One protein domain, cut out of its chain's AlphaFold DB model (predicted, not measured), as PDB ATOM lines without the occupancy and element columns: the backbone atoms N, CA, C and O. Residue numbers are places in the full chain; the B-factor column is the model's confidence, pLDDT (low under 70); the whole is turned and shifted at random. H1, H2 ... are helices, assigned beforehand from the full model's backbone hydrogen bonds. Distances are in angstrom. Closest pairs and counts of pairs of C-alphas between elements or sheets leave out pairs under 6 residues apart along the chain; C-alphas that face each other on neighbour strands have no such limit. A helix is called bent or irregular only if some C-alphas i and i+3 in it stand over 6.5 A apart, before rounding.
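This is residues 2 to 63 of the 128 residues of the protein "Putative phage integrase" of Xenorhabdus bovienii str. oregonense (UniProt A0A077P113). One long helix, H4, reaches away from a loose group of three short helices, H1, H2 and H3, with the short H2 between H1 and the first part of H4. After H4, residues 58 to 63 form a short tail outside the named helices, which turns back along the long axis and swings off to one side, away from H4. The printed part has 62 residues with four named helices, in the order H1, H2, H3, H4, and no named strand; its class is all helix. It is loose, with a radius of gyration of the C-alphas of 13.4 A, and elongated, spanning 40 by 25 by 22 A.

H1, residues 2 to 10, and H2, residues 22 to 25, only just touch, with 3 pairs of C-alphas within 8 A; the closest are those of Ala 8 and Leu 25, 6.3 A apart. H2 and H3, residues 30 to 35, are close but not clearly touching: their closest C-alphas, of Arg 24 and Leu 33, are 7.5 A apart. H4, residues 40 to 57, touches H2 with residues 42 to 46 alone, the closest C-alphas being those of Leu 22 and Glu 43 at 7.2 A. H1 is apart from H3 and H4, and H3 is apart from H4. Every O i to N i+4 pair is within hydrogen-bond range in H1 and H4, while H3 has 0 of 2 but 2 of 3 O i to N i+3 pairs; H2 is too short for an O i to N i+4 pair.

H1 begins at C-alpha 2, (164.864, 96.799, 160.768), and is 12.3 A long. H2 measures 4.7 A and H3 10.0 A; H3 is neither bent nor irregular, but only just: C-alphas 31 and 34 are 6.2 A apart. H4 is 25.8 A long, from C-alpha 40 at (163.436, 119.454, 157.921) to C-alpha 57 at (145.639, 106.157, 170.989).

The two C-alphas farthest apart are those of Ser 31 and Phe 60, at 41.1 A. The printed part has no cut. The link from H1 to H2, 11 residues, is long; those from H2 to H3 and from H3 to H4 are tight. The mean pLDDT of the printed part is 82.9, and residues 28 to 32 are under 70.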
ATOM      1  N   ALA A   2     164.325  97.455 161.975       77.19
ATOM      2  CA  ALA A   2     164.864  96.799 160.768       77.19
ATOM      3  C   ALA A   2     164.020  96.994 159.486       77.19
ATOM      4  O   ALA A   2     164.557  97.339 158.437       77.19
ATOM      5  N   GLN A   3     162.689  96.866 159.579       80.69
ATOM      6  CA  GLN A   3     161.776  97.086 158.446       80.69
ATOM      7  C   GLN A   3     161.831  98.527 157.903       80.69
ATOM      8  O   GLN A   3     161.741  98.740 156.696       80.69
ATOM      9  N   LEU A   4     161.986  99.512 158.795       77.06
ATOM     10  CA  LEU A   4     162.072 100.928 158.436       77.06
ATOM     11  C   LEU A   4     163.396 101.221 157.725       77.06
ATOM     12  O   LEU A   4     163.384 101.806 156.650       77.06
ATOM     13  N   VAL A   5     164.509 100.725 158.278       81.75
ATOM     14  CA  VAL A   5     165.848 100.823 157.673       81.75
ATOM     15  C   VAL A   5     165.845 100.215 156.269       81.75
ATOM     16  O   VAL A   5     166.268 100.857 155.313       81.75
ATOM     17  N   LYS A   6     165.287  99.007 156.116       84.62
ATOM     18  CA  LYS A   6     165.198  98.315 154.823       84.62
ATOM     19  C   LYS A   6     164.409  99.121 153.790       84.62
ATOM     20  O   LYS A   6     164.835  99.226 152.643       84.62
ATOM     21  N   ARG A   7     163.274  99.707 154.189       83.50
ATOM     22  CA  ARG A   7     162.461 100.564 153.311       83.50
ATOM     23  C   ARG A   7     163.160 101.878 152.966       83.50
ATOM     24  O   ARG A   7     163.072 102.302 151.821       83.50
ATOM     25  N   ALA A   8     163.873 102.487 153.911       83.44
ATOM     26  CA  ALA A   8     164.646 103.703 153.670       83.44
ATOM     27  C   ALA A   8     165.762 103.458 152.646       83.44
ATOM     28  O   ALA A   8     165.860 104.195 151.668       83.44
ATOM     29  N   ILE A   9     166.533 102.378 152.808       84.88
ATOM     30  CA  ILE A   9     167.582 101.983 151.857       84.88
ATOM     31  C   ILE A   9     166.979 101.689 150.476       84.88
ATOM     32  O   ILE A   9     167.486 102.175 149.470       84.88
ATOM     33  N   ALA A  10     165.855 100.963 150.416       84.19
ATOM     34  CA  ALA A  10     165.150 100.704 149.157       84.19
ATOM     35  C   ALA A  10     164.644 101.993 148.475       84.19
ATOM     36  O   ALA A  10     164.561 102.049 147.253       84.19
ATOM     37  N   ALA A  11     164.353 103.040 149.252       82.00
ATOM     38  CA  ALA A  11     164.004 104.374 148.767       82.00
ATOM     39  C   ALA A  11     165.233 105.276 148.504       82.00
ATOM     40  O   ALA A  11     165.083 106.483 148.317       82.00
ATOM     41  N   GLY A  12     166.449 104.717 148.499       83.50
ATOM     42  CA  GLY A  12     167.687 105.434 148.194       83.50
ATOM     43  C   GLY A  12     168.262 106.256 149.351       83.50
ATOM     44  O   GLY A  12     168.975 107.225 149.102       83.50
ATOM     45  N   ALA A  13     167.936 105.930 150.607       85.69
ATOM     46  CA  ALA A  13     168.582 106.542 151.770       85.69
ATOM     47  C   ALA A  13     170.064 106.154 151.878       85.69
ATOM     48  O   ALA A  13     170.420 104.978 151.779       85.69
ATOM     49  N   LYS A  14     170.910 107.158 152.105       84.75
ATOM     50  CA  LYS A  14     172.323 107.033 152.463       84.75
ATOM     51  C   LYS A  14     172.481 106.884 153.979       84.75
ATOM     52  O   LYS A  14     171.519 107.003 154.732       84.75
ATOM     53  N   ALA A  15     173.703 106.614 154.432       82.25
ATOM     54  CA  ALA A  15     173.997 106.386 155.849       82.25
ATOM     55  C   ALA A  15     173.766 107.625 156.739       82.25
ATOM     56  O   ALA A  15     173.482 107.482 157.925       82.25
ATOM     57  N   ASP A  16     173.896 108.820 156.168       84.06
ATOM     58  CA  ASP A  16     173.723 110.122 156.813       84.06
ATOM     59  C   ASP A  16     172.309 110.703 156.654       84.06
ATOM     60  O   ASP A  16     171.983 111.714 157.277       84.06
ATOM     61  N   ASP A  17     171.454 110.061 155.852       82.94
ATOM     62  CA  ASP A  17     170.082 110.508 155.646       82.94
ATOM     63  C   ASP A  17     169.199 110.215 156.876       82.94
ATOM     64  O   ASP A  17     169.301 109.152 157.500       82.94
ATOM     65  N   PRO A  18     168.260 111.115 157.213       79.44
ATOM     66  CA  PRO A  18     167.324 110.890 158.304       79.44
ATOM     67  C   PRO A  18     166.387 109.722 157.990       79.44
ATOM     68  O   PRO A  18     165.673 109.696 156.985       79.44
ATOM     69  N   ILE A  19     166.352 108.748 158.899       75.12
ATOM     70  CA  ILE A  19     165.575 107.515 158.717       75.12
ATOM     71  C   ILE A  19     164.058 107.720 158.852       75.12
ATOM     72  O   ILE A  19     163.276 106.867 158.432       75.12
ATOM     73  N   PHE A  20     163.646 108.846 159.445       73.06
ATOM     74  CA  PHE A  20     162.250 109.221 159.680       73.06
ATOM     75  C   PHE A  20     161.711 110.233 158.661       73.06
ATOM     76  O   PHE A  20     160.656 110.826 158.883       73.06
ATOM     77  N   ASP A  21     162.353 110.371 157.500       81.88
ATOM     78  CA  ASP A  21     161.778 111.132 156.397       81.88
ATOM     79  C   ASP A  21     160.674 110.338 155.678       81.88
ATOM     80  O   ASP A  21     160.904 109.585 154.723       81.88
ATOM     81  N   LEU A  22     159.426 110.547 156.104       78.69
ATOM     82  CA  LEU A  22     158.277 109.895 155.476       78.69
ATOM     83  C   LEU A  22     157.998 110.435 154.068       78.69
ATOM     84  O   LEU A  22     157.331 109.767 153.279       78.69
ATOM     85  N   SER A  23     158.493 111.625 153.714       80.44
ATOM     86  CA  SER A  23     158.373 112.130 152.343       80.44
ATOM     87  C   SER A  23     159.230 111.337 151.378       80.44
ATOM     88  O   SER A  23     158.762 111.079 150.277       80.44
ATOM     89  N   ARG A  24     160.401 110.857 151.808       82.56
ATOM     90  CA  ARG A  24     161.191 109.883 151.044       82.56
ATOM     91  C   ARG A  24     160.484 108.531 150.951       82.56
ATOM     92  O   ARG A  24     160.372 107.962 149.871       82.56
ATOM     93  N   LEU A  25     159.969 108.033 152.076       79.44
ATOM     94  CA  LEU A  25     159.334 106.708 152.152       79.44
ATOM     95  C   LEU A  25     157.970 106.625 151.452       79.44
ATOM     96  O   LEU A  25     157.511 105.529 151.142       79.44
ATOM     97  N   SER A  26     157.314 107.762 151.227       75.38
ATOM     98  CA  SER A  26     156.034 107.842 150.517       75.38
ATOM     99  C   SER A  26     156.182 108.049 149.010       75.38
ATOM    100  O   SER A  26     155.168 108.033 148.312       75.38
ATOM    101  N   VAL A  27     157.405 108.221 148.482       70.62
ATOM    102  CA  VAL A  27     157.617 108.337 147.033       70.62
ATOM    103  C   VAL A  27     157.324 106.979 146.377       70.62
ATOM    104  O   VAL A  27     158.077 106.032 146.594       70.62
ATOM    105  N   PRO A  28     156.275 106.850 145.541       60.34
ATOM    106  CA  PRO A  28     155.834 105.543 145.041       60.34
ATOM    107  C   PRO A  28     156.790 104.916 144.022       60.34
ATOM    108  O   PRO A  28     156.701 103.725 143.737       60.34
ATOM    109  N   HIS A  29     157.656 105.725 143.402       65.94
ATOM    110  CA  HIS A  29     158.478 105.286 142.285       65.94
ATOM    111  C   HIS A  29     159.833 105.992 142.256       65.94
ATOM    112  O   HIS A  29     159.917 107.211 142.421       65.94
ATOM    113  N   GLN A  30     160.884 105.224 141.972       65.44
ATOM    114  CA  GLN A  30     162.279 105.671 141.974       65.44
ATOM    115  C   GLN A  30     162.529 106.850 141.018       65.44
ATOM    116  O   GLN A  30     163.326 107.733 141.324       65.44
ATOM    117  N   SER A  31     161.764 106.963 139.924       67.31
ATOM    118  CA  SER A  31     161.858 108.097 138.990       67.31
ATOM    119  C   SER A  31     161.458 109.449 139.598       67.31
ATOM    120  O   SER A  31     161.907 110.496 139.129       67.31
ATOM    121  N   ARG A  32     160.634 109.455 140.658       67.88
ATOM    122  CA  ARG A  32     160.221 110.673 141.373       67.88
ATOM    123  C   ARG A  32     161.191 111.072 142.488       67.88
ATOM    124  O   ARG A  32     161.092 112.202 142.960       67.88
ATOM    125  N   LEU A  33     162.154 110.216 142.854       72.44
ATOM    126  CA  LEU A  33     163.216 110.569 143.807       72.44
ATOM    127  C   LEU A  33     164.128 111.682 143.269       72.44
ATOM    128  O   LEU A  33     164.675 112.443 144.053       72.44
ATOM    129  N   SER A  34     164.227 111.853 141.948       73.50
ATOM    130  CA  SER A  34     164.960 112.972 141.333       73.50
ATOM    131  C   SER A  34     164.429 114.355 141.741       73.50
ATOM    132  O   SER A  34     165.181 115.324 141.763       73.50
ATOM    133  N   ARG A  35     163.137 114.452 142.080       74.50
ATOM    134  CA  ARG A  35     162.473 115.679 142.555       74.50
ATOM    135  C   ARG A  35     162.350 115.744 144.073       74.50
ATOM    136  O   ARG A  35     161.871 116.745 144.602       74.50
ATOM    137  N   TYR A  36     162.723 114.674 144.767       79.88
ATOM    138  CA  TYR A  36     162.695 114.658 146.214       79.88
ATOM    139  C   TYR A  36     163.798 115.579 146.743       79.88
ATOM    140  O   TYR A  36     164.958 115.500 146.343       79.88
ATOM    141  N   LYS A  37     163.406 116.461 147.657       82.44
ATOM    142  CA  LYS A  37     164.307 117.323 148.404       82.44
ATOM    143  C   LYS A  37     163.966 117.164 149.871       82.44
ATOM    144  O   LYS A  37     162.805 117.324 150.249       82.44
ATOM    145  N   TYR A  38     164.977 116.839 150.664       85.38
ATOM    146  CA  TYR A  38     164.834 116.795 152.107       85.38
ATOM    147  C   TYR A  38     164.440 118.180 152.638       85.38
ATOM    148  O   TYR A  38     165.023 119.199 152.255       85.38
ATOM    149  N   ASP A  39     163.434 118.195 153.506       87.19
ATOM    150  CA  ASP A  39     162.882 119.382 154.145       87.19
ATOM    151  C   ASP A  39     162.638 119.066 155.624       87.19
ATOM    152  O   ASP A  39     161.740 118.297 155.985       87.19
ATOM    153  N   ILE A  40     163.460 119.673 156.476       86.44
ATOM    154  CA  ILE A  40     163.436 119.454 157.921       86.44
ATOM    155  C   ILE A  40     162.118 119.906 158.561       86.44
ATOM    156  O   ILE A  40     161.665 119.308 159.539       86.44
ATOM    157  N   ASP A  41     161.467 120.943 158.033       88.94
ATOM    158  CA  ASP A  41     160.221 121.437 158.615       88.94
ATOM    159  C   ASP A  41     159.064 120.497 158.293       88.94
ATOM    160  O   ASP A  41     158.198 120.248 159.140       88.94
ATOM    161  N   ARG A  42     159.107 119.868 157.117       85.19
ATOM    162  CA  ARG A  42     158.182 118.795 156.762       85.19
ATOM    163  C   ARG A  42     158.356 117.566 157.653       85.19
ATOM    164  O   ARG A  42     157.356 117.026 158.133       85.19
ATOM    165  N   GLU A  43     159.592 117.141 157.911       85.12
ATOM    166  CA  GLU A  43     159.867 116.039 158.842       85.12
ATOM    167  C   GLU A  43     159.332 116.367 160.248       85.12
ATOM    168  O   GLU A  43     158.578 115.585 160.835       85.12
ATOM    169  N   LYS A  44     159.609 117.571 160.769       86.69
ATOM    170  CA  LYS A  44     159.066 118.022 162.063       86.69
ATOM    171  C   LYS A  44     157.540 117.962 162.099       86.69
ATOM    172  O   LYS A  44     156.967 117.521 163.098       86.69
ATOM    173  N   GLN A  45     156.853 118.390 161.040       87.19
ATOM    174  CA  GLN A  45     155.388 118.326 160.967       87.19
ATOM    175  C   GLN A  45     154.858 116.886 161.000       87.19
ATOM    176  O   GLN A  45     153.845 116.616 161.659       87.19
ATOM    177  N   GLN A  46     155.543 115.958 160.333       85.56
ATOM    178  CA  GLN A  46     155.213 114.534 160.367       85.56
ATOM    179  C   GLN A  46     155.396 113.956 161.771       85.56
ATOM    180  O   GLN A  46     154.473 113.324 162.286       85.56
ATOM    181  N   LEU A  47     156.520 114.251 162.433       85.56
ATOM    182  CA  LEU A  47     156.771 113.866 163.825       85.56
ATOM    183  C   LEU A  47     155.696 114.411 164.772       85.56
ATOM    184  O   LEU A  47     155.140 113.663 165.577       85.56
ATOM    185  N   ARG A  48     155.331 115.693 164.650       88.69
ATOM    186  CA  ARG A  48     154.244 116.285 165.448       88.69
ATOM    187  C   ARG A  48     152.917 115.565 165.219       88.69
ATOM    188  O   ARG A  48     152.184 115.302 166.170       88.69
ATOM    189  N   SER A  49     152.611 115.232 163.968       89.50
ATOM    190  CA  SER A  49     151.382 114.517 163.613       89.50
ATOM    191  C   SER A  49     151.368 113.089 164.161       89.50
ATOM    192  O   SER A  49     150.329 112.648 164.652       89.50
ATOM    193  N   PHE A  50     152.508 112.398 164.125       88.62
ATOM    194  CA  PHE A  50     152.692 111.078 164.721       88.62
ATOM    195  C   PHE A  50     152.439 111.107 166.232       88.62
ATOM    196  O   PHE A  50     151.551 110.407 166.710       88.62
ATOM    197  N   PHE A  51     153.126 111.981 166.973       90.62
ATOM    198  CA  PHE A  51     152.964 112.075 168.428       90.62
ATOM    199  C   PHE A  51     151.561 112.525 168.848       90.62
ATOM    200  O   PHE A  51     151.042 112.062 169.862       90.62
ATOM    201  N   ARG A  52     150.891 113.357 168.040       93.19
ATOM    202  CA  ARG A  52     149.480 113.703 168.255       93.19
ATOM    203  C   ARG A  52     148.558 112.492 168.121       93.19
ATOM    204  O   ARG A  52     147.621 112.372 168.901       93.19
ATOM    205  N   ARG A  53     148.785 111.622 167.131       93.06
ATOM    206  CA  ARG A  53     148.008 110.382 166.962       93.06
ATOM    207  C   ARG A  53     148.284 109.405 168.098       93.06
ATOM    208  O   ARG A  53     147.337 108.955 168.725       93.06
ATOM    209  N   LEU A  54     149.559 109.192 168.417       90.75
ATOM    210  CA  LEU A  54     149.983 108.340 169.524       90.75
ATOM    211  C   LEU A  54     149.364 108.791 170.854       90.75
ATOM    212  O   LEU A  54     148.852 107.973 171.600       90.75
ATOM    213  N   SER A  55     149.328 110.102 171.112       93.94
ATOM    214  CA  SER A  55     148.695 110.641 172.323       93.94
ATOM    215  C   SER A  55     147.204 110.303 172.422       93.94
ATOM    216  O   SER A  55     146.705 110.050 173.510       93.94
ATOM    217  N   ARG A  56     146.484 110.300 171.291       95.25
ATOM    218  CA  ARG A  56     145.058 109.935 171.252       95.25
ATOM    219  C   ARG A  56     144.852 108.440 171.456       95.25
ATOM    220  O   ARG A  56     143.920 108.056 172.139       95.25
ATOM    221  N   GLU A  57     145.706 107.617 170.856       95.25
ATOM    222  CA  GLU A  57     145.639 106.157 170.989       95.25
ATOM    223  C   GLU A  57     145.984 105.695 172.410       95.25
ATOM    224  O   GLU A  57     145.418 104.720 172.891       95.25
ATOM    225  N   CYS A  58     146.885 106.403 173.092       91.38
ATOM    226  CA  CYS A  58     147.259 106.108 174.472       91.38
ATOM    227  C   CYS A  58     146.366 106.787 175.525       91.38
ATOM    228  O   CYS A  58     146.544 106.509 176.705       91.38
ATOM    229  N   ASP A  59     145.461 107.684 175.126       94.50
ATOM    230  CA  ASP A  59     144.632 108.514 176.017       94.50
ATOM    231  C   ASP A  59     145.423 109.399 177.010       94.50
ATOM    232  O   ASP A  59     144.964 109.763 178.089       94.50
ATOM    233  N   PHE A  60     146.649 109.790 176.649       92.62
ATOM    234  CA  PHE A  60     147.430 110.784 177.391       92.62
ATOM    235  C   PHE A  60     148.445 111.493 176.493       92.62
ATOM    236  O   PHE A  60     148.844 111.000 175.442       92.62
ATOM    237  N   ALA A  61     148.918 112.669 176.914       90.81
ATOM    238  CA  ALA A  61     149.888 113.440 176.139       90.81
ATOM    239  C   ALA A  61     151.259 112.733 176.049       90.81
ATOM    240  O   ALA A  61     152.022 112.683 177.023       90.81
ATOM    241  N   VAL A  62     151.603 112.260 174.849       91.00
ATOM    242  CA  VAL A  62     152.913 111.705 174.490       91.00
ATOM    243  C   VAL A  62     153.658 112.715 173.619       91.00
ATOM    244  O   VAL A  62     153.266 112.999 172.487       91.00
ATOM    245  N   SER A  63     154.762 113.258 174.134       86.38
ATOM    246  CA  SER A  63     155.658 114.144 173.382       86.38
ATOM    247  C   SER A  63     156.968 113.429 173.027       86.38
ATOM    248  O   SER A  63     157.334 112.474 173.717       86.38
TER     249      SER A  63